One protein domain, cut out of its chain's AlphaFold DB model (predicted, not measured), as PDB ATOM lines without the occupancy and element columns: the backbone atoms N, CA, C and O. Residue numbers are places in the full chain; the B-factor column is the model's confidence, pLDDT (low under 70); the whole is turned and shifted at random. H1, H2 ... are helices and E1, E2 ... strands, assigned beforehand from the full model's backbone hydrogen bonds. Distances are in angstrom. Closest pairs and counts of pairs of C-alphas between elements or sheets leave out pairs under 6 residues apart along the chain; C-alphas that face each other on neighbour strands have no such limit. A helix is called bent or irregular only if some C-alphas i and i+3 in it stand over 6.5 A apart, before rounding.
ATOM      1  N   GLN A  40     107.154 125.359 120.121       91.69
ATOM      2  CA  GLN A  40     106.609 126.072 121.262       91.69
ATOM      3  C   GLN A  40     106.565 125.167 122.485       91.69
ATOM      4  O   GLN A  40     106.425 123.950 122.393       91.69
ATOM      5  N   PHE A  41     106.687 125.781 123.652       94.19
ATOM      6  CA  PHE A  41     106.597 125.087 124.922       94.19
ATOM      7  C   PHE A  41     105.926 125.996 125.938       94.19
ATOM      8  O   PHE A  41     106.339 127.141 126.127       94.19
ATOM      9  N   LEU A  42     104.867 125.512 126.574       95.44
ATOM     10  CA  LEU A  42     104.136 126.254 127.592       95.44
ATOM     11  C   LEU A  42     104.374 125.594 128.943       95.44
ATOM     12  O   LEU A  42     104.179 124.390 129.103       95.44
ATOM     13  N   GLY A  43     104.779 126.365 129.941       96.88
ATOM     14  CA  GLY A  43     104.986 125.768 131.245       96.88
ATOM     15  C   GLY A  43     105.382 126.725 132.342       96.88
ATOM     16  O   GLY A  43     105.277 127.939 132.202       96.88
ATOM     17  N   ARG A  44     105.819 126.161 133.462       97.88
ATOM     18  CA  ARG A  44     106.269 126.891 134.644       97.88
ATOM     19  C   ARG A  44     107.781 126.850 134.761       97.88
ATOM     20  O   ARG A  44     108.379 125.786 134.650       97.88
ATOM     21  N   VAL A  45     108.390 127.994 135.042       98.00
ATOM     22  CA  VAL A  45     109.827 128.087 135.316       98.00
ATOM     23  C   VAL A  45     110.154 127.360 136.620       98.00
ATOM     24  O   VAL A  45     109.652 127.734 137.680       98.00
ATOM     25  N   GLU A  46     111.017 126.349 136.551       98.06
ATOM     26  CA  GLU A  46     111.515 125.610 137.719       98.06
ATOM     27  C   GLU A  46     112.948 125.997 138.086       98.06
ATOM     28  O   GLU A  46     113.282 126.065 139.266       98.06
ATOM     29  N   ALA A  47     113.779 126.300 137.088       97.56
ATOM     30  CA  ALA A  47     115.131 126.798 137.303       97.56
ATOM     31  C   ALA A  47     115.483 127.877 136.277       97.56
ATOM     32  O   ALA A  47     115.009 127.863 135.139       97.56
ATOM     33  N   LEU A  48     116.334 128.810 136.691       94.62
ATOM     34  CA  LEU A  48     116.794 129.924 135.874       94.62
ATOM     35  C   LEU A  48     118.273 130.180 136.165       94.62
ATOM     36  O   LEU A  48     118.680 130.223 137.326       94.62
ATOM     37  N   SER A  49     119.066 130.370 135.116       91.38
ATOM     38  CA  SER A  49     120.428 130.890 135.215       91.38
ATOM     39  C   SER A  49     120.650 131.987 134.174       91.38
ATOM     40  O   SER A  49     119.742 132.356 133.434       91.38
ATOM     41  N   THR A  50     121.872 132.509 134.101       86.06
ATOM     42  CA  THR A  50     122.262 133.549 133.139       86.06
ATOM     43  C   THR A  50     122.127 133.129 131.672       86.06
ATOM     44  O   THR A  50     121.993 133.990 130.811       86.06
ATOM     45  N   GLU A  51     122.155 131.828 131.377       90.00
ATOM     46  CA  GLU A  51     122.269 131.298 130.005       90.00
ATOM     47  C   GLU A  51     121.141 130.344 129.621       90.00
ATOM     48  O   GLU A  51     121.020 129.959 128.459       90.00
ATOM     49  N   ARG A  52     120.326 129.921 130.589       94.06
ATOM     50  CA  ARG A  52     119.318 128.888 130.378       94.06
ATOM     51  C   ARG A  52     118.137 129.026 131.316       94.06
ATOM     52  O   ARG A  52     118.237 129.570 132.416       94.06
ATOM     53  N   ILE A  53     117.035 128.433 130.882       96.75
ATOM     54  CA  ILE A  53     115.799 128.285 131.640       96.75
ATOM     55  C   ILE A  53     115.358 126.824 131.615       96.75
ATOM     56  O   ILE A  53     115.415 126.173 130.573       96.75
ATOM     57  N   THR A  54     114.897 126.312 132.749       98.25
ATOM     58  CA  THR A  54     114.250 125.001 132.839       98.25
ATOM     59  C   THR A  54     112.777 125.210 133.134       98.25
ATOM     60  O   THR A  54     112.420 125.885 134.103       98.25
ATOM     61  N   VAL A  55     111.925 124.646 132.284       98.38
ATOM     62  CA  VAL A  55     110.477 124.834 132.326       98.38
ATOM     63  C   VAL A  55     109.802 123.473 132.434       98.38
ATOM     64  O   VAL A  55     110.033 122.593 131.605       98.38
ATOM     65  N   LYS A  56     108.946 123.303 133.439       98.12
ATOM     66  CA  LYS A  56     108.051 122.153 133.544       98.12
ATOM     67  C   LYS A  56     106.799 122.384 132.702       98.12
ATOM     68  O   LYS A  56     106.184 123.438 132.875       98.12
ATOM     69  N   PRO A  57     106.408 121.436 131.835       96.50
ATOM     70  CA  PRO A  57     105.171 121.520 131.067       96.50
ATOM     71  C   PRO A  57     103.969 121.857 131.952       96.50
ATOM     72  O   PRO A  57     103.712 121.196 132.960       96.50
ATOM     73  N   GLU A  58     103.234 122.902 131.592       94.19
ATOM     74  CA  GLU A  58     102.022 123.298 132.300       94.19
ATOM     75  C   GLU A  58     101.125 124.166 131.415       94.19
ATOM     76  O   GLU A  58     101.574 125.148 130.825       94.19
ATOM     77  N   GLY A  59      99.828 123.861 131.397       88.12
ATOM     78  CA  GLY A  59      98.821 124.610 130.644       88.12
ATOM     79  C   GLY A  59      98.348 123.868 129.397       88.12
ATOM     80  O   GLY A  59      98.627 122.687 129.223       88.12
ATOM     81  N   TYR A  60      97.574 124.543 128.552       88.62
ATOM     82  CA  TYR A  60      97.048 123.953 127.322       88.62
ATOM     83  C   TYR A  60      97.744 124.576 126.116       88.62
ATOM     84  O   TYR A  60      97.495 125.735 125.785       88.62
ATOM     85  N   LEU A  61      98.621 123.802 125.480       88.69
ATOM     86  CA  LEU A  61      99.249 124.154 124.213       88.69
ATOM     87  C   LEU A  61      98.787 123.155 123.156       88.69
ATOM     88  O   LEU A  61      99.080 121.963 123.251       88.69
ATOM     89  N   ARG A  62      98.074 123.665 122.151       90.06
ATOM     90  CA  ARG A  62      97.664 122.916 120.969       90.06
ATOM     91  C   ARG A  62      98.069 123.674 119.718       90.06
ATOM     92  O   ARG A  62      97.747 124.852 119.580       90.06
ATOM     93  N   GLU A  63      98.735 122.982 118.805       87.81
ATOM     94  CA  GLU A  63      99.146 123.530 117.517       87.81
ATOM     95  C   GLU A  63      98.471 122.755 116.395       87.81
ATOM     96  O   GLU A  63      98.475 121.523 116.392       87.81
ATOM     97  N   ASP A  64      97.918 123.476 115.424       87.81
ATOM     98  CA  ASP A  64      97.501 122.881 114.162       87.81
ATOM     99  C   ASP A  64      98.704 122.866 113.213       87.81
ATOM    100  O   ASP A  64      99.280 123.906 112.886       87.81
ATOM    101  N   VAL A  65      99.088 121.672 112.774       85.94
ATOM    102  CA  VAL A  65     100.286 121.429 111.972       85.94
ATOM    103  C   VAL A  65      99.859 120.995 110.579       85.94
ATOM    104  O   VAL A  65      99.121 120.025 110.413       85.94
ATOM    105  N   THR A  66     100.344 121.698 109.554       86.31
ATOM    106  CA  THR A  66     100.248 121.203 108.177       86.31
ATOM    107  C   THR A  66     101.386 120.224 107.942       86.31
ATOM    108  O   THR A  66     102.543 120.620 107.812       86.31
ATOM    109  N   TRP A  67     101.053 118.944 107.893       82.12
ATOM    110  CA  TRP A  67     101.986 117.871 107.598       82.12
ATOM    111  C   TRP A  67     102.017 117.601 106.098       82.12
ATOM    112  O   TRP A  67     100.989 117.692 105.425       82.12
ATOM    113  N   ARG A  68     103.187 117.253 105.559       84.31
ATOM    114  CA  ARG A  68     103.306 116.792 104.176       84.31
ATOM    115  C   ARG A  68     103.796 115.354 104.174       84.31
ATOM    116  O   ARG A  68     104.886 115.090 104.672       84.31
ATOM    117  N   THR A  69     102.987 114.438 103.648       80.75
ATOM    118  CA  THR A  69     103.374 113.027 103.536       80.75
ATOM    119  C   THR A  69     104.510 112.860 102.513       80.75
ATOM    120  O   THR A  69     104.716 113.764 101.689       80.75
ATOM    121  N   PRO A  70     105.251 111.734 102.524       84.25
ATOM    122  CA  PRO A  70     106.275 111.442 101.513       84.25
ATOM    123  C   PRO A  70     105.754 111.518 100.069       84.25
ATOM    124  O   PRO A  70     106.478 111.923  99.164       84.25
ATOM    125  N   GLU A  71     104.473 111.214  99.858       88.00
ATOM    126  CA  GLU A  71     103.775 111.276  98.569       88.00
ATOM    127  C   GLU A  71     103.361 112.711  98.183       88.00
ATOM    128  O   GLU A  71     102.776 112.944  97.126       88.00
ATOM    129  N   GLY A  72     103.650 113.698  99.035       84.56
ATOM    130  CA  GLY A  72     103.410 115.116  98.784       84.56
ATOM    131  C   GLY A  72     102.028 115.627  99.198       84.56
ATOM    132  O   GLY A  72     101.774 116.826  99.018       84.56
ATOM    133  N   VAL A  73     101.175 114.773  99.774       86.12
ATOM    134  CA  VAL A  73      99.825 115.120 100.246       86.12
ATOM    135  C   VAL A  73      99.920 116.003 101.486       86.12
ATOM    136  O   VAL A  73     100.718 115.745 102.384       86.12
ATOM    137  N   ARG A  74      99.112 117.069 101.534       84.75
ATOM    138  CA  ARG A  74      98.994 117.931 102.716       84.75
ATOM    139  C   ARG A  74      97.908 117.394 103.638       84.75
ATOM    140  O   ARG A  74      96.765 117.258 103.214       84.75
ATOM    141  N   GLU A  75      98.257 117.152 104.891       86.62
ATOM    142  CA  GLU A  75      97.335 116.732 105.942       86.62
ATOM    143  C   GLU A  75      97.318 117.765 107.073       86.62
ATOM    144  O   GLU A  75      98.363 118.278 107.470       86.62
ATOM    145  N   GLU A  76      96.140 118.048 107.628       88.38
ATOM    146  CA  GLU A  76      96.033 118.780 108.892       88.38
ATOM    147  C   GLU A  76      96.152 117.798 110.061       88.38
ATOM    148  O   GLU A  76      95.341 116.878 110.209       88.38
ATOM    149  N   ARG A  77      97.148 118.022 110.914       90.06
ATOM    150  CA  ARG A  77      97.363 117.279 112.157       90.06
ATOM    151  C   ARG A  77      97.354 118.231 113.341       90.06
ATOM    152  O   ARG A  77      97.410 119.445 113.159       90.06
ATOM    153  N   TYR A  78      97.270 117.693 114.551       91.00
ATOM    154  CA  TYR A  78      97.389 118.501 115.761       91.00
ATOM    155  C   TYR A  78      98.471 117.965 116.694       91.00
ATOM    156  O   TYR A  78      98.608 116.757 116.887       91.00
ATOM    157  N   TYR A  79      99.231 118.886 117.271       90.62
ATOM    158  CA  TYR A  79     100.089 118.635 118.418       90.62
ATOM    159  C   TYR A  79      99.363 119.093 119.676       90.62
ATOM    160  O   TYR A  79      98.743 120.156 119.675       90.62
ATOM    161  N   GLU A  80      99.449 118.302 120.738       92.25
ATOM    162  CA  GLU A  80      98.994 118.672 122.073       92.25
ATOM    163  C   GLU A  80     100.118 118.369 123.059       92.25
ATOM    164  O   GLU A  80     100.684 117.275 123.050       92.25
ATOM    165  N   GLN A  81     100.473 119.359 123.874       93.12
ATOM    166  CA  GLN A  81     101.535 119.202 124.857       93.12
ATOM    167  C   GLN A  81     101.095 118.258 125.984       93.12
ATOM    168  O   GLN A  81     100.056 118.465 126.610       93.12
ATOM    169  N   ASP A  82     101.927 117.264 126.295       92.25
ATOM    170  CA  ASP A  82     101.729 116.395 127.453       92.25
ATOM    171  C   ASP A  82     102.329 117.032 128.714       92.25
ATOM    172  O   ASP A  82     103.544 117.182 128.855       92.25
ATOM    173  N   ASN A  83     101.457 117.382 129.659       92.94
ATOM    174  CA  ASN A  83     101.856 118.016 130.913       92.94
ATOM    175  C   ASN A  83     102.505 117.058 131.929       92.94
ATOM    176  O   ASN A  83     102.946 117.506 132.986       92.94
ATOM    177  N   ASN A  84     102.574 115.756 131.632       93.81
ATOM    178  CA  ASN A  84     103.290 114.778 132.453       93.81
ATOM    179  C   ASN A  84     104.761 114.621 132.044       93.81
ATOM    180  O   ASN A  84     105.506 113.910 132.721       93.81
ATOM    181  N   GLN A  85     105.191 115.270 130.956       92.69
ATOM    182  CA  GLN A  85     106.586 115.238 130.529       92.69
ATOM    183  C   GLN A  85     107.508 115.857 131.590       92.69
ATOM    184  O   GLN A  85     107.127 116.741 132.366       92.69
ATOM    185  N   LEU A  86     108.754 115.382 131.615       95.88
ATOM    186  CA  LEU A  86     109.787 115.948 132.477       95.88
ATOM    187  C   LEU A  86     110.072 117.414 132.101       95.88
ATOM    188  O   LEU A  86     109.865 117.809 130.949       95.88
ATOM    189  N   PRO A  87     110.585 118.223 133.045       97.50
ATOM    190  CA  PRO A  87     111.019 119.579 132.746       97.50
ATOM    191  C   PRO A  87     112.033 119.615 131.599       97.50
ATOM    192  O   PRO A  87     112.961 118.805 131.544       97.50
ATOM    193  N   LYS A  88     111.871 120.583 130.695       96.25
ATOM    194  CA  LYS A  88     112.760 120.792 129.550       96.25
ATOM    195  C   LYS A  88     113.642 122.012 129.797       96.25
ATOM    196  O   LYS A  88     113.173 123.046 130.272       96.25
ATOM    197  N   THR A  89     114.926 121.889 129.469       97.31
ATOM    198  CA  THR A  89     115.898 122.985 129.570       97.31
ATOM    199  C   THR A  89     116.139 123.600 128.201       97.31
ATOM    200  O   THR A  89     116.356 122.879 127.223       97.31
ATOM    201  N   PHE A  90     116.130 124.930 128.161       95.31
ATOM    202  CA  PHE A  90     116.351 125.732 126.971       95.31
ATOM    203  C   PHE A  90     117.528 126.685 127.169       95.31
ATOM    204  O   PHE A  90     117.587 127.400 128.169       95.31
ATOM    205  N   MET A  91     118.435 126.712 126.196       93.31
ATOM    206  CA  MET A  91     119.574 127.627 126.130       93.31
ATOM    207  C   MET A  91     119.134 128.942 125.496       93.31
ATOM    208  O   MET A  91     118.509 128.933 124.436       93.31
ATOM    209  N   PHE A  92     119.440 130.080 126.108       89.62
ATOM    210  CA  PHE A  92     119.140 131.373 125.503       89.62
ATOM    211  C   PHE A  92     120.029 131.604 124.284       89.62
ATOM    212  O   PHE A  92     121.245 131.438 124.332       89.62
ATOM    213  N   THR A  93     119.416 132.005 123.175       84.81
ATOM    214  CA  THR A  93     120.157 132.452 121.991       84.81
ATOM    215  C   THR A  93     120.874 133.772 122.257       84.81
ATOM    216  O   THR A  93     120.407 134.593 123.053       84.81
ATOM    217  N   ASP A  94     121.956 134.042 121.520       77.62
ATOM    218  CA  ASP A  94     122.676 135.317 121.642       77.62
ATOM    219  C   ASP A  94     121.778 136.510 121.369       77.62
ATOM    220  O   ASP A  94     122.026 137.582 121.902       77.62
ATOM    221  N   LYS A  95     120.747 136.347 120.527       76.50
ATOM    222  CA  LYS A  95     119.737 137.379 120.291       76.50
ATOM    223  C   LYS A  95     119.140 137.815 121.626       76.50
ATOM    224  O   LYS A  95     119.179 138.998 121.938       76.50
ATOM    225  N   LEU A  96     118.621 136.874 122.416       78.69
ATOM    226  CA  LEU A  96     118.015 137.194 123.707       78.69
ATOM    227  C   LEU A  96     119.048 137.756 124.687       78.69
ATOM    228  O   LEU A  96     118.782 138.737 125.369       78.69
ATOM    229  N   LEU A  97     120.250 137.186 124.721       78.31
ATOM    230  CA  LEU A  97     121.301 137.655 125.623       78.31
ATOM    231  C   LEU A  97     121.767 139.077 125.265       78.31
ATOM    232  O   LEU A  97     121.807 139.953 126.126       78.31
ATOM    233  N   THR A  98     122.018 139.342 123.982       68.25
ATOM    234  CA  THR A  98     122.507 140.628 123.458       68.25
ATOM    235  C   THR A  98     121.449 141.721 123.567       68.25
ATOM    236  O   THR A  98     121.779 142.833 123.974       68.25
ATOM    237  N   ILE A  99     120.179 141.421 123.256       65.94
ATOM    238  CA  ILE A  99     119.066 142.373 123.430       65.94
ATOM    239  C   ILE A  99     118.931 142.791 124.905       65.94
ATOM    240  O   ILE A  99     118.515 143.913 125.190       65.94
ATOM    241  N   HIS A 100     119.335 141.935 125.847       67.00
ATOM    242  CA  HIS A 100     119.194 142.173 127.285       67.00
ATOM    243  C   HIS A 100     120.531 142.396 128.014       67.00
ATOM    244  O   HIS A 100     120.617 142.200 129.224       67.00
ATOM    245  N   GLY A 101     121.569 142.848 127.297       58.75
ATOM    246  CA  GLY A 101     122.819 143.344 127.891       58.75
ATOM    247  C   GLY A 101     123.817 142.276 128.354       58.75
ATOM    248  O   GLY A 101     124.850 142.620 128.925       58.75
ATOM    249  N   VAL A 102     123.558 140.995 128.084       57.97
ATOM    250  CA  VAL A 102     124.478 139.882 128.351       57.97
ATOM    251  C   VAL A 102     125.220 139.544 127.057       57.97
ATOM    252  O   VAL A 102     124.635 139.067 126.089       57.97
ATOM    253  N   ARG A 103     126.531 139.799 127.003       51.53
ATOM    254  CA  ARG A 103     127.341 139.523 125.806       51.53
ATOM    255  C   ARG A 103     128.098 138.205 125.965       51.53
ATOM    256  O   ARG A 103     129.134 138.170 126.619       51.53
ATOM    257  N   LEU A 104     127.588 137.145 125.342       50.03
ATOM    258  CA  LEU A 104     128.250 135.839 125.218       50.03
ATOM    259  C   LEU A 104     128.746 135.600 123.779       50.03
ATOM    260  O   LEU A 104     128.323 136.317 122.866       50.03
ATOM    261  N   PRO A 105     129.704 134.675 123.562       49.84
ATOM    262  CA  PRO A 105     130.202 134.348 122.227       49.84
ATOM    263  C   PRO A 105     129.076 133.860 121.303       49.84
ATOM    264  O   PRO A 105     128.147 133.209 121.773       49.84
ATOM    265  N   PRO A 106     129.158 134.148 119.992       52.97
ATOM    266  CA  PRO A 106     128.022 133.973 119.108       52.97
ATOM    267  C   PRO A 106     127.724 132.503 118.762       52.97
ATOM    268  O   PRO A 106     128.520 131.850 118.083       52.97
ATOM    269  N   ASN A 107     126.534 132.021 119.109       59.19
ATOM    270  CA  ASN A 107     125.877 130.858 118.533       59.19
ATOM    271  C   ASN A 107     124.921 131.272 117.399       59.19
ATOM    272  O   ASN A 107     123.818 131.776 117.598       59.19
ATOM    273  N   ARG A 108     125.339 130.993 116.156       50.09
ATOM    274  CA  ARG A 108     124.602 131.315 114.917       50.09
ATOM    275  C   ARG A 108     123.392 130.395 114.671       50.09
ATOM    276  O   ARG A 108     123.309 129.761 113.620       50.09
ATOM    277  N   VAL A 109     122.461 130.300 115.615       54.94
ATOM    278  CA  VAL A 109     121.159 129.667 115.367       54.94
ATOM    279  C   VAL A 109     120.231 130.730 114.784       54.94
ATOM    280  O   VAL A 109     119.896 131.712 115.445       54.94
ATOM    281  N   TRP A 110     119.864 130.574 113.510       46.22
ATOM    282  CA  TRP A 110     118.892 131.454 112.866       46.22
ATOM    283  C   TRP A 110     117.515 131.143 113.427       46.22
ATOM    284  O   TRP A 110     116.996 130.057 113.187       46.22
ATOM    285  N   VAL A 111     116.923 132.090 114.151       51.91
ATOM    286  CA  VAL A 111     115.563 131.918 114.648       51.91
ATOM    287  C   VAL A 111     114.609 132.817 113.881       51.91
ATOM    288  O   VAL A 111     114.825 134.026 113.768       51.91
ATOM    289  N   GLY A 112     113.568 132.199 113.324       46.31
ATOM    290  CA  GLY A 112     112.487 132.877 112.618       46.31
ATOM    291  C   GLY A 112     111.752 133.912 113.483       46.31
ATOM    292  O   GLY A 112     111.876 133.917 114.700       46.31
ATOM    293  N   ARG A 113     111.030 134.802 112.780       48.50
ATOM    294  CA  ARG A 113     110.216 135.971 113.200       48.50
ATOM    295  C   ARG A 113     110.186 136.359 114.693       48.50
ATOM    296  O   ARG A 113     109.836 135.569 115.555       48.50
ATOM    297  N   ARG A 114     110.388 137.665 114.941       52.62
ATOM    298  CA  ARG A 114     110.118 138.340 116.226       52.62
ATOM    299  C   ARG A 114     108.717 137.978 116.728       52.62
ATOM    300  O   ARG A 114     107.737 138.189 116.007       52.62
ATOM    301  N   ASN A 115     108.630 137.459 117.947       55.25
ATOM    302  CA  ASN A 115     107.352 137.262 118.605       55.25
ATOM    303  C   ASN A 115     106.952 138.576 119.276       55.25
ATOM    304  O   ASN A 115     107.720 139.191 120.013       55.25
ATOM    305  N   ARG A 116     105.727 139.037 119.019       64.19
ATOM    306  CA  ARG A 116     105.195 140.218 119.708       64.19
ATOM    307  C   ARG A 116     104.939 139.863 121.174       64.19
ATOM    308  O   ARG A 116     104.309 138.845 121.458       64.19
ATOM    309  N   GLY A 117     105.360 140.723 122.100       70.69
ATOM    310  CA  GLY A 117     105.119 140.529 123.534       70.69
ATOM    311  C   GLY A 117     106.182 139.698 124.268       70.69
ATOM    312  O   GLY A 117     105.863 139.115 125.307       70.69
ATOM    313  N   GLU A 118     107.404 139.631 123.729       81.19
ATOM    314  CA  GLU A 118     108.597 139.072 124.388       81.19
ATOM    315  C   GLU A 118     108.926 139.836 125.688       81.19
ATOM    316  O   GLU A 118     108.796 141.057 125.749       81.19
ATOM    317  N   HIS A 119     109.349 139.130 126.737       84.50
ATOM    318  CA  HIS A 119     109.792 139.731 128.003       84.50
ATOM    319  C   HIS A 119     111.302 139.585 128.158       84.50
ATOM    320  O   HIS A 119     111.897 138.648 127.620       84.50
ATOM    321  N   ALA A 120     111.913 140.494 128.920       83.94
ATOM    322  CA  ALA A 120     113.339 140.421 129.180       83.94
ATOM    323  C   ALA A 120     113.686 139.184 130.015       83.94
ATOM    324  O   ALA A 120     112.960 138.813 130.937       83.94
ATOM    325  N   ILE A 121     114.848 138.578 129.751       88.12
ATOM    326  CA  ILE A 121     115.352 137.468 130.578       88.12
ATOM    327  C   ILE A 121     115.502 137.910 132.040       88.12
ATOM    328  O   ILE A 121     115.171 137.153 132.946       88.12
ATOM    329  N   ALA A 122     115.950 139.150 132.266       86.88
ATOM    330  CA  ALA A 122     116.119 139.724 133.601       86.88
ATOM    331  C   ALA A 122     114.804 139.828 134.396       86.88
ATOM    332  O   ALA A 122     114.834 139.896 135.623       86.88
ATOM    333  N   ASP A 123     113.657 139.820 133.714       89.12
ATOM    334  CA  ASP A 123     112.359 139.834 134.370       89.12
ATOM    335  C   ASP A 123     111.924 138.454 134.850       89.12
ATOM    336  O   ASP A 123     111.054 138.388 135.714       89.12
ATOM    337  N   LEU A 124     112.482 137.365 134.311       92.00
ATOM    338  CA  LEU A 124     112.048 136.003 134.617       92.00
ATOM    339  C   LEU A 124     112.274 135.638 136.081       92.00
ATOM    340  O   LEU A 124     113.286 135.978 136.697       92.00
ATOM    341  N   ARG A 125     111.327 134.880 136.634       94.94
ATOM    342  CA  ARG A 125     111.395 134.351 137.996       94.94
ATOM    343  C   ARG A 125     110.992 132.888 138.027       94.94
ATOM    344  O   ARG A 125     110.159 132.436 137.243       94.94
ATOM    345  N   ILE A 126     111.546 132.161 138.992       96.62
ATOM    346  CA  ILE A 126     111.060 130.821 139.329       96.62
ATOM    347  C   ILE A 126     109.572 130.923 139.686       96.62
ATOM    348  O   ILE A 126     109.157 131.812 140.431       96.62
ATOM    349  N   GLY A 127     108.773 130.014 139.135       95.62
ATOM    350  CA  GLY A 127     107.324 129.982 139.293       95.62
ATOM    351  C   GLY A 127     106.540 130.753 138.231       95.62
ATOM    352  O   GLY A 127     105.336 130.512 138.122       95.62
ATOM    353  N   ASP A 128     107.171 131.620 137.429       95.50
ATOM    354  CA  ASP A 128     106.484 132.271 136.308       95.50
ATOM    355  C   ASP A 128     105.928 131.207 135.350       95.50
ATOM    356  O   ASP A 128     106.586 130.206 135.051       95.50
ATOM    357  N   ARG A 129     104.710 131.418 134.847       95.25
ATOM    358  CA  ARG A 129     104.192 130.645 133.716       95.25
ATOM    359  C   ARG A 129     104.615 131.348 132.440       95.25
ATOM    360  O   ARG A 129     104.296 132.523 132.248       95.25
ATOM    361  N   VAL A 130     105.303 130.628 131.571       94.81
ATOM    362  CA  VAL A 130     105.936 131.153 130.368       94.81
ATOM    363  C   VAL A 130     105.523 130.367 129.135       94.81
ATOM    364  O   VAL A 130     105.285 129.162 129.188       94.81
ATOM    365  N   HIS A 131     105.477 131.068 128.011       93.94
ATOM    366  CA  HIS A 131     105.475 130.490 126.679       93.94
ATOM    367  C   HIS A 131     106.853 130.722 126.061       93.94
ATOM    368  O   HIS A 131     107.335 131.853 125.989       93.94
ATOM    369  N   VAL A 132     107.503 129.634 125.673       93.25
ATOM    370  CA  VAL A 132     108.855 129.604 125.124       93.25
ATOM    371  C   VAL A 132     108.755 129.228 123.656       93.25
ATOM    372  O   VAL A 132     108.197 128.187 123.321       93.25
ATOM    373  N   SER A 133     109.321 130.054 122.777       90.81
ATOM    374  CA  SER A 133     109.580 129.648 121.392       90.81
ATOM    375  C   SER A 133     111.020 129.188 121.261       90.81
ATOM    376  O   SER A 133     111.952 129.898 121.668       90.81
ATOM    377  N   TYR A 134     111.215 128.009 120.688       90.69
ATOM    378  CA  TYR A 134     112.521 127.382 120.613       90.69
ATOM    379  C   TYR A 134     112.724 126.588 119.325       90.69
ATOM    380  O   TYR A 134     111.784 126.264 118.602       90.69
ATOM    381  N   GLN A 135     113.986 126.263 119.067       88.00
ATOM    382  CA  GLN A 135     114.396 125.348 118.018       88.00
ATOM    383  C   GLN A 135     115.350 124.309 118.603       88.00
ATOM    384  O   GLN A 135     116.345 124.668 119.231       88.00
ATOM    385  N   ALA A 136     115.071 123.028 118.379       86.56
ATOM    386  CA  ALA A 136     116.029 121.973 118.676       86.56
ATOM    387  C   ALA A 136     117.122 121.949 117.597       86.56
ATOM    388  O   ALA A 136     116.844 121.810 116.404       86.56
ATOM    389  N   ALA A 137     118.377 122.120 118.001       82.50
ATOM    390  CA  ALA A 137     119.526 122.065 117.109       82.50
ATOM    391  C   ALA A 137     120.742 121.531 117.864       82.50
ATOM    392  O   ALA A 137     121.016 121.950 118.984       82.50
ATOM    393  N   ARG A 138     121.493 120.619 117.230       82.31
ATOM    394  CA  ARG A 138     122.725 120.030 117.796       82.31
ATOM    395  C   ARG A 138     122.525 119.362 119.171       82.31
ATOM    396  O   ARG A 138     123.431 119.365 119.990       82.31
ATOM    397  N   GLY A 139     121.346 118.780 119.410       84.12
ATOM    398  CA  GLY A 139     121.006 118.131 120.683       84.12
ATOM    399  C   GLY A 139     120.580 119.093 121.798       84.12
ATOM    400  O   GLY A 139     120.341 118.650 122.917       84.12
ATOM    401  N   GLU A 140     120.449 120.389 121.505       89.62
ATOM    402  CA  GLU A 140     120.084 121.424 122.472       89.62
ATOM    403  C   GLU A 140     118.803 122.150 122.049       89.62
ATOM    404  O   GLU A 140     118.535 122.327 120.859       89.62
ATOM    405  N   ASN A 141     118.012 122.604 123.026       93.12
ATOM    406  CA  ASN A 141     116.815 123.407 122.775       93.12
ATOM    407  C   ASN A 141     117.171 124.894 122.864       93.12
ATOM    408  O   ASN A 141     117.361 125.423 123.957       93.12
ATOM    409  N   TRP A 142     117.240 125.586 121.735       91.81
ATOM    410  CA  TRP A 142     117.612 126.998 121.675       91.81
ATOM    411  C   TRP A 142     116.390 127.898 121.785       91.81
ATOM    412  O   TRP A 142     115.560 127.953 120.881       91.81
ATOM    413  N   CYS A 143     116.285 128.618 122.895       91.12
ATOM    414  CA  CYS A 143     115.244 129.591 123.171       91.12
ATOM    415  C   CYS A 143     115.492 130.909 122.433       91.12
ATOM    416  O   CYS A 143     116.558 131.524 122.519       91.12
ATOM    417  N   SER A 144     114.459 131.373 121.745       85.88
ATOM    418  CA  SER A 144     114.519 132.525 120.843       85.88
ATOM    419  C   SER A 144     113.590 133.676 121.200       85.88
ATOM    420  O   SER A 144     113.799 134.808 120.752       85.88
ATOM    421  N   ALA A 145     112.573 133.362 121.998       86.62
ATOM    422  CA  ALA A 145     111.580 134.275 122.521       86.62
ATOM    423  C   ALA A 145     110.976 133.660 123.785       86.62
ATOM    424  O   ALA A 145     110.729 132.449 123.841       86.62
ATOM    425  N   ILE A 146     110.710 134.509 124.774       89.69
ATOM    426  CA  ILE A 146     110.048 134.119 126.017       89.69
ATOM    427  C   ILE A 146     108.950 135.121 126.304       89.69
ATOM    428  O   ILE A 146     109.160 136.332 126.266       89.69
ATOM    429  N   ILE A 147     107.772 134.604 126.611       89.81
ATOM    430  CA  ILE A 147     106.609 135.393 126.973       89.81
ATOM    431  C   ILE A 147     106.177 134.963 128.370       89.81
ATOM    432  O   ILE A 147     105.790 133.815 128.572       89.81
ATOM    433  N   ILE A 148     106.205 135.880 129.334       91.12
ATOM    434  CA  ILE A 148     105.624 135.656 130.655       91.12
ATOM    435  C   ILE A 148     104.107 135.768 130.507       91.12
ATOM    436  O   ILE A 148     103.554 136.822 130.197       91.12
ATOM    437  N   MET A 149     103.432 134.642 130.689       89.19
ATOM    438  CA  MET A 149     101.978 134.544 130.629       89.19
ATOM    439  C   MET A 149     101.357 134.886 131.980       89.19
ATOM    440  O   MET A 149     100.260 135.439 132.026       89.19
ATOM    441  N   ARG A 150     102.054 134.545 133.073       90.00
ATOM    442  CA  ARG A 150     101.585 134.740 134.446       90.00
ATOM    443  C   ARG A 150     102.715 134.782 135.461       90.00
ATOM    444  O   ARG A 150     103.700 134.066 135.295       90.00
ATOM    445  N   ARG A 151     102.506 135.526 136.550       91.69
ATOM    446  CA  ARG A 151     103.443 135.617 137.676       91.69
ATOM    447  C   ARG A 151     102.749 135.326 139.004       91.69
ATOM    448  O   ARG A 151     101.984 136.169 139.461       91.69
ATOM    449  N   PRO A 152     103.025 134.196 139.673       84.94
ATOM    450  CA  PRO A 152     102.441 133.933 140.984       84.94
ATOM    451  C   PRO A 152     102.697 135.084 141.967       84.94
ATOM    452  O   PRO A 152     103.841 135.491 142.166       84.94
ATOM    453  N   GLY A 153     101.629 135.607 142.578       80.81
ATOM    454  CA  GLY A 153     101.723 136.627 143.629       80.81
ATOM    455  C   GLY A 153     102.181 138.010 143.156       80.81
ATOM    456  O   GLY A 153     102.636 138.813 143.969       80.81
ATOM    457  N   GLY A 154     102.090 138.311 141.860       83.25
ATOM    458  CA  GLY A 154     102.493 139.614 141.345       83.25
ATOM    459  C   GLY A 154     102.037 139.875 139.919       83.25
ATOM    460  O   GLY A 154     101.444 139.029 139.263       83.25
ATOM    461  N   ARG A 155     102.337 141.076 139.428       87.25
ATOM    462  CA  ARG A 155     102.022 141.463 138.052       87.25
ATOM    463  C   ARG A 155     103.037 140.900 137.065       87.25
ATOM    464  O   ARG A 155     104.242 140.907 137.333       87.25
ATOM    465  N   VAL A 156     102.541 140.477 135.908       88.06
ATOM    466  CA  VAL A 156     103.355 140.246 134.714       88.06
ATOM    467  C   VAL A 156     103.989 141.590 134.324       88.06
ATOM    468  O   VAL A 156     103.248 142.577 134.222       88.06
ATOM    469  N   PRO A 157     105.325 141.656 134.171       86.94
ATOM    470  CA  PRO A 157     106.010 142.880 133.779       86.94
ATOM    471  C   PRO A 157     105.665 143.234 132.333       86.94
ATOM    472  O   PRO A 157     105.106 142.424 131.594       86.94
ATOM    473  N   ASP A 158     105.980 144.454 131.924       82.75
ATOM    474  CA  ASP A 158     105.744 144.844 130.542       82.75
ATOM    475  C   ASP A 158     106.681 144.089 129.597       82.75
ATOM    476  O   ASP A 158     107.862 143.891 129.878       82.75
ATOM    477  N   ALA A 159     106.148 143.690 128.443       78.62
ATOM    478  CA  ALA A 159     106.964 143.177 127.355       78.62
ATOM    479  C   ALA A 159     107.965 144.246 126.871       78.62
ATOM    480  O   ALA A 159     107.672 145.449 126.889       78.62
ATOM    481  N   TYR A 160     109.134 143.804 126.408       72.75
ATOM    482  CA  TYR A 160     110.165 144.664 125.826       72.75
ATOM    483  C   TYR A 160     109.698 145.257 124.478       72.75
ATOM    484  O   TYR A 160     108.809 144.725 123.810       72.75
ATOM    485  N   GLU A 161     110.252 146.416 124.117       59.59
ATOM    486  CA  GLU A 161     109.864 147.203 122.946       59.59
ATOM    487  C   GLU A 161     110.279 146.534 121.629       59.59
ATOM    488  O   GLU A 161     111.457 146.394 121.327       59.59
ATOM    489  N   ASP A 162     109.292 146.198 120.806       50.81
ATOM    490  CA  ASP A 162     109.429 146.206 119.351       50.81
ATOM    491  C   ASP A 162     108.572 147.390 118.877       50.81
ATOM    492  O   ASP A 162     107.529 147.631 119.488       50.81
ATOM    493  N   ASP A 163     109.004 148.150 117.868       51.66
ATOM    494  CA  ASP A 163     108.568 149.523 117.502       51.66
ATOM    495  C   ASP A 163     107.040 149.778 117.317       51.66
ATOM    496  O   ASP A 163     106.605 150.893 117.024       51.66
ATOM    497  N   ASP A 164     106.185 148.778 117.533       55.12
ATOM    498  CA  ASP A 164     104.725 148.819 117.487       55.12
ATOM    499  C   ASP A 164     104.105 148.949 118.902       55.12
ATOM    500  O   ASP A 164     103.690 147.978 119.549       55.12
ATOM    501  N   LYS A 165     104.010 150.193 119.397       51.59
ATOM    502  CA  LYS A 165     103.491 150.544 120.742       51.59
ATOM    503  C   LYS A 165     102.033 150.128 120.998       51.59
ATOM    504  O   LYS A 165     101.606 150.094 122.152       51.59
ATOM    505  N   SER A 166     101.263 149.805 119.957       54.06
ATOM    506  CA  SER A 166      99.831 149.493 120.068       54.06
ATOM    507  C   SER A 166      99.550 148.115 120.690       54.06
ATOM    508  O   SER A 166      98.509 147.912 121.319       54.06
ATOM    509  N   TYR A 167     100.495 147.174 120.582       53.09
ATOM    510  CA  TYR A 167     100.312 145.780 121.008       53.09
ATOM    511  C   TYR A 167     100.805 145.499 122.447       53.09
ATOM    512  O   TYR A 167     100.368 144.543 123.093       53.09
ATOM    513  N   LYS A 168     101.690 146.358 122.974       54.75
ATOM    514  CA  LYS A 168     102.351 146.227 124.287       54.75
ATOM    515  C   LYS A 168     101.365 146.305 125.451       54.75
ATOM    516  O   LYS A 168     101.222 145.354 126.215       54.75
ATOM    517  N   TYR A 169     100.642 147.421 125.535       52.91
ATOM    518  CA  TYR A 169      99.717 147.685 126.637       52.91
ATOM    519  C   TYR A 169      98.557 146.704 126.659       52.91
ATOM    520  O   TYR A 169      98.123 146.293 127.730       52.91
ATOM    521  N   LYS A 170      98.078 146.295 125.482       61.25
ATOM    522  CA  LYS A 170      96.965 145.359 125.379       61.25
ATOM    523  C   LYS A 170      97.345 143.994 125.955       61.25
ATOM    524  O   LYS A 170      96.634 143.488 126.811       61.25
ATOM    525  N   THR A 171      98.508 143.456 125.590       68.56
ATOM    526  CA  THR A 171      98.904 142.102 126.011       68.56
ATOM    527  C   THR A 171      99.289 141.995 127.489       68.56
ATOM    528  O   THR A 171      98.827 141.063 128.148       68.56
ATOM    529  N   SER A 172     100.081 142.918 128.057       70.56
ATOM    530  CA  SER A 172     100.406 142.868 129.498       70.56
ATOM    531  C   SER A 172      99.183 143.176 130.370       70.56
ATOM    532  O   SER A 172      98.971 142.512 131.387       70.56
ATOM    533  N   THR A 173      98.318 144.107 129.953       73.00
ATOM    534  CA  THR A 173      97.070 144.425 130.672       73.00
ATOM    535  C   THR A 173      96.078 143.267 130.621       73.00
ATOM    536  O   THR A 173      95.542 142.898 131.662       73.00
ATOM    537  N   GLU A 174      95.861 142.647 129.457       80.06
ATOM    538  CA  GLU A 174      94.982 141.478 129.316       80.06
ATOM    539  C   GLU A 174      95.470 140.297 130.160       80.06
ATOM    540  O   GLU A 174      94.672 139.664 130.849       80.06
ATOM    541  N   ARG A 175      96.784 140.034 130.182       82.12
ATOM    542  CA  ARG A 175      97.376 138.977 131.019       82.12
ATOM    543  C   ARG A 175      97.199 139.263 132.505       82.12
ATOM    544  O   ARG A 175      96.762 138.383 133.246       82.12
ATOM    545  N   ASN A 176      97.479 140.492 132.939       81.88
ATOM    546  CA  ASN A 176      97.285 140.903 134.329       81.88
ATOM    547  C   ASN A 176      95.801 140.870 134.735       81.88
ATOM    548  O   ASN A 176      95.485 140.443 135.844       81.88
ATOM    549  N   ALA A 177      94.879 141.245 133.845       80.75
ATOM    550  CA  ALA A 177      93.440 141.148 134.084       80.75
ATOM    551  C   ALA A 177      92.976 139.686 134.184       80.75
ATOM    552  O   ALA A 177      92.266 139.329 135.122       80.75
ATOM    553  N   ALA A 178      93.421 138.816 133.275       79.31
ATOM    554  CA  ALA A 178      93.112 137.388 133.308       79.31
ATOM    555  C   ALA A 178      93.705 136.691 134.545       79.31
ATOM    556  O   ALA A 178      93.104 135.769 135.097       79.31
ATOM    557  N   GLN A 179      94.881 137.123 135.004       80.75
ATOM    558  CA  GLN A 179      95.450 136.668 136.268       80.75
ATOM    559  C   GLN A 179      94.612 137.138 137.460       80.75
ATOM    560  O   GLN A 179      94.233 136.309 138.282       80.75
ATOM    561  N   PHE A 180      94.257 138.425 137.517       78.81
ATOM    562  CA  PHE A 180      93.415 138.977 138.577       78.81
ATOM    563  C   PHE A 180      92.061 138.265 138.674       78.81
ATOM    564  O   PHE A 180      91.627 137.929 139.775       78.81
ATOM    565  N   ILE A 181      91.408 137.998 137.537       77.31
ATOM    566  CA  ILE A 181      90.146 137.247 137.492       77.31
ATOM    567  C   ILE A 181      90.340 135.850 138.080       77.31
ATOM    568  O   ILE A 181      89.564 135.453 138.938       77.31
ATOM    569  N   GLU A 182      91.365 135.100 137.678       70.25
ATOM    570  CA  GLU A 182      91.557 133.748 138.214       70.25
ATOM    571  C   GLU A 182      91.900 133.756 139.706       70.25
ATOM    572  O   GLU A 182      91.297 133.012 140.473       70.25
ATOM    573  N   GLU A 183      92.815 134.618 140.145       72.12
ATOM    574  CA  GLU A 183      93.231 134.675 141.549       72.12
ATOM    575  C   GLU A 183      92.098 135.155 142.465       72.12
ATOM    576  O   GLU A 183      91.915 134.618 143.558       72.12
ATOM    577  N   THR A 184      91.284 136.108 142.007       68.81
ATOM    578  CA  THR A 184      90.182 136.669 142.801       68.81
ATOM    579  C   THR A 184      88.936 135.794 142.738       68.81
ATOM    580  O   THR A 184      88.301 135.553 143.760       68.81
ATOM    581  N   VAL A 185      88.574 135.284 141.557       62.50
ATOM    582  CA  VAL A 185      87.360 134.480 141.377       62.50
ATOM    583  C   VAL A 185      87.626 133.040 141.805       62.50
ATOM    584  O   VAL A 185      86.972 132.562 142.729       62.50
TER     585      VAL A 185
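AT A GLANCE: This is residues 40 to 185 of the 199 residues of an uncharacterized protein of Gemmata sp. SH-PL17 (UniProt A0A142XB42). A small closed barrel of five strands, E1, E2, E5, E7 and E6 round the ring, has the hairpin E3 and E4 sticking out as a long arm. The long helix H2 and the short H1 pack on the barrel at E7. The printed part has 146 residues, in the order E1 E2 E3 E4 E5 H1 E6 E7 H2; the barrel is mixed, the arm antiparallel, the class mixed, helices and strands. It is compact, with a radius of gyration of the C-alphas of 16.3 A and spans of 51 by 43 by 34 A.

IN THESE COORDINATES: E1, residues 40 to 48, begins at C-alpha 40 (106.609, 126.072, 121.262) and bends by 84 degrees at residue 44. E2 is residues 52 to 57, E3 62 to 68, E4 74 to 80 (19.4 A), E5 88 to 92 and H1 94 to 99. E6, residues 129 to 137, is 24.2 A long; E7, residues 140 to 150, is 25.7 A and bends by 71 degrees at residue 144. H2, residues 165 to 185, is 30.7 A, ending at C-alpha 185 (87.360, 134.480, 141.377); it is only just irregular, C-alphas 166 and 169 being 6.8 A apart.

HOW THE PARTS SIT: Round the barrel, E1 and E2 are an antiparallel hairpin (N 44 and O 56, 2.8 A). E2 and E5 are antiparallel, with N 90 and O 53 at 2.8 A, within hydrogen-bond range. E5 and E7 are parallel, with N 143 and O 91 at 2.7 A. E7 and E6 are an antiparallel hairpin, with N 131 and O 147 at 2.8 A; E6 and E1 are antiparallel, with N 132 and O 41 at 2.8 A. In the antiparallel hairpin E3 and E4, N 65 and O 77 are 2.8 A apart; both strands are apart from E1, E6 and E7, for instance. H1 is on the barrel, its closest C-alphas to E7 those of Leu 96 and Ser 144, 6.5 A. H2 is on it too, with Met 149 and Arg 175 closest, C-alphas 6.4 A apart. Every O i to N i+4 pair is within range in H1, and 15 of 17 in H2.

THE WHOLE: The C-alphas farthest apart, of Glu 71 and Thr 184, are 52.8 A apart. The printed part has no cut; the links H1 to E6 and E7 to H2 are long. The model's pLDDT is under 70 in residues 98 to 116, 161 to 171 and 184 to 185.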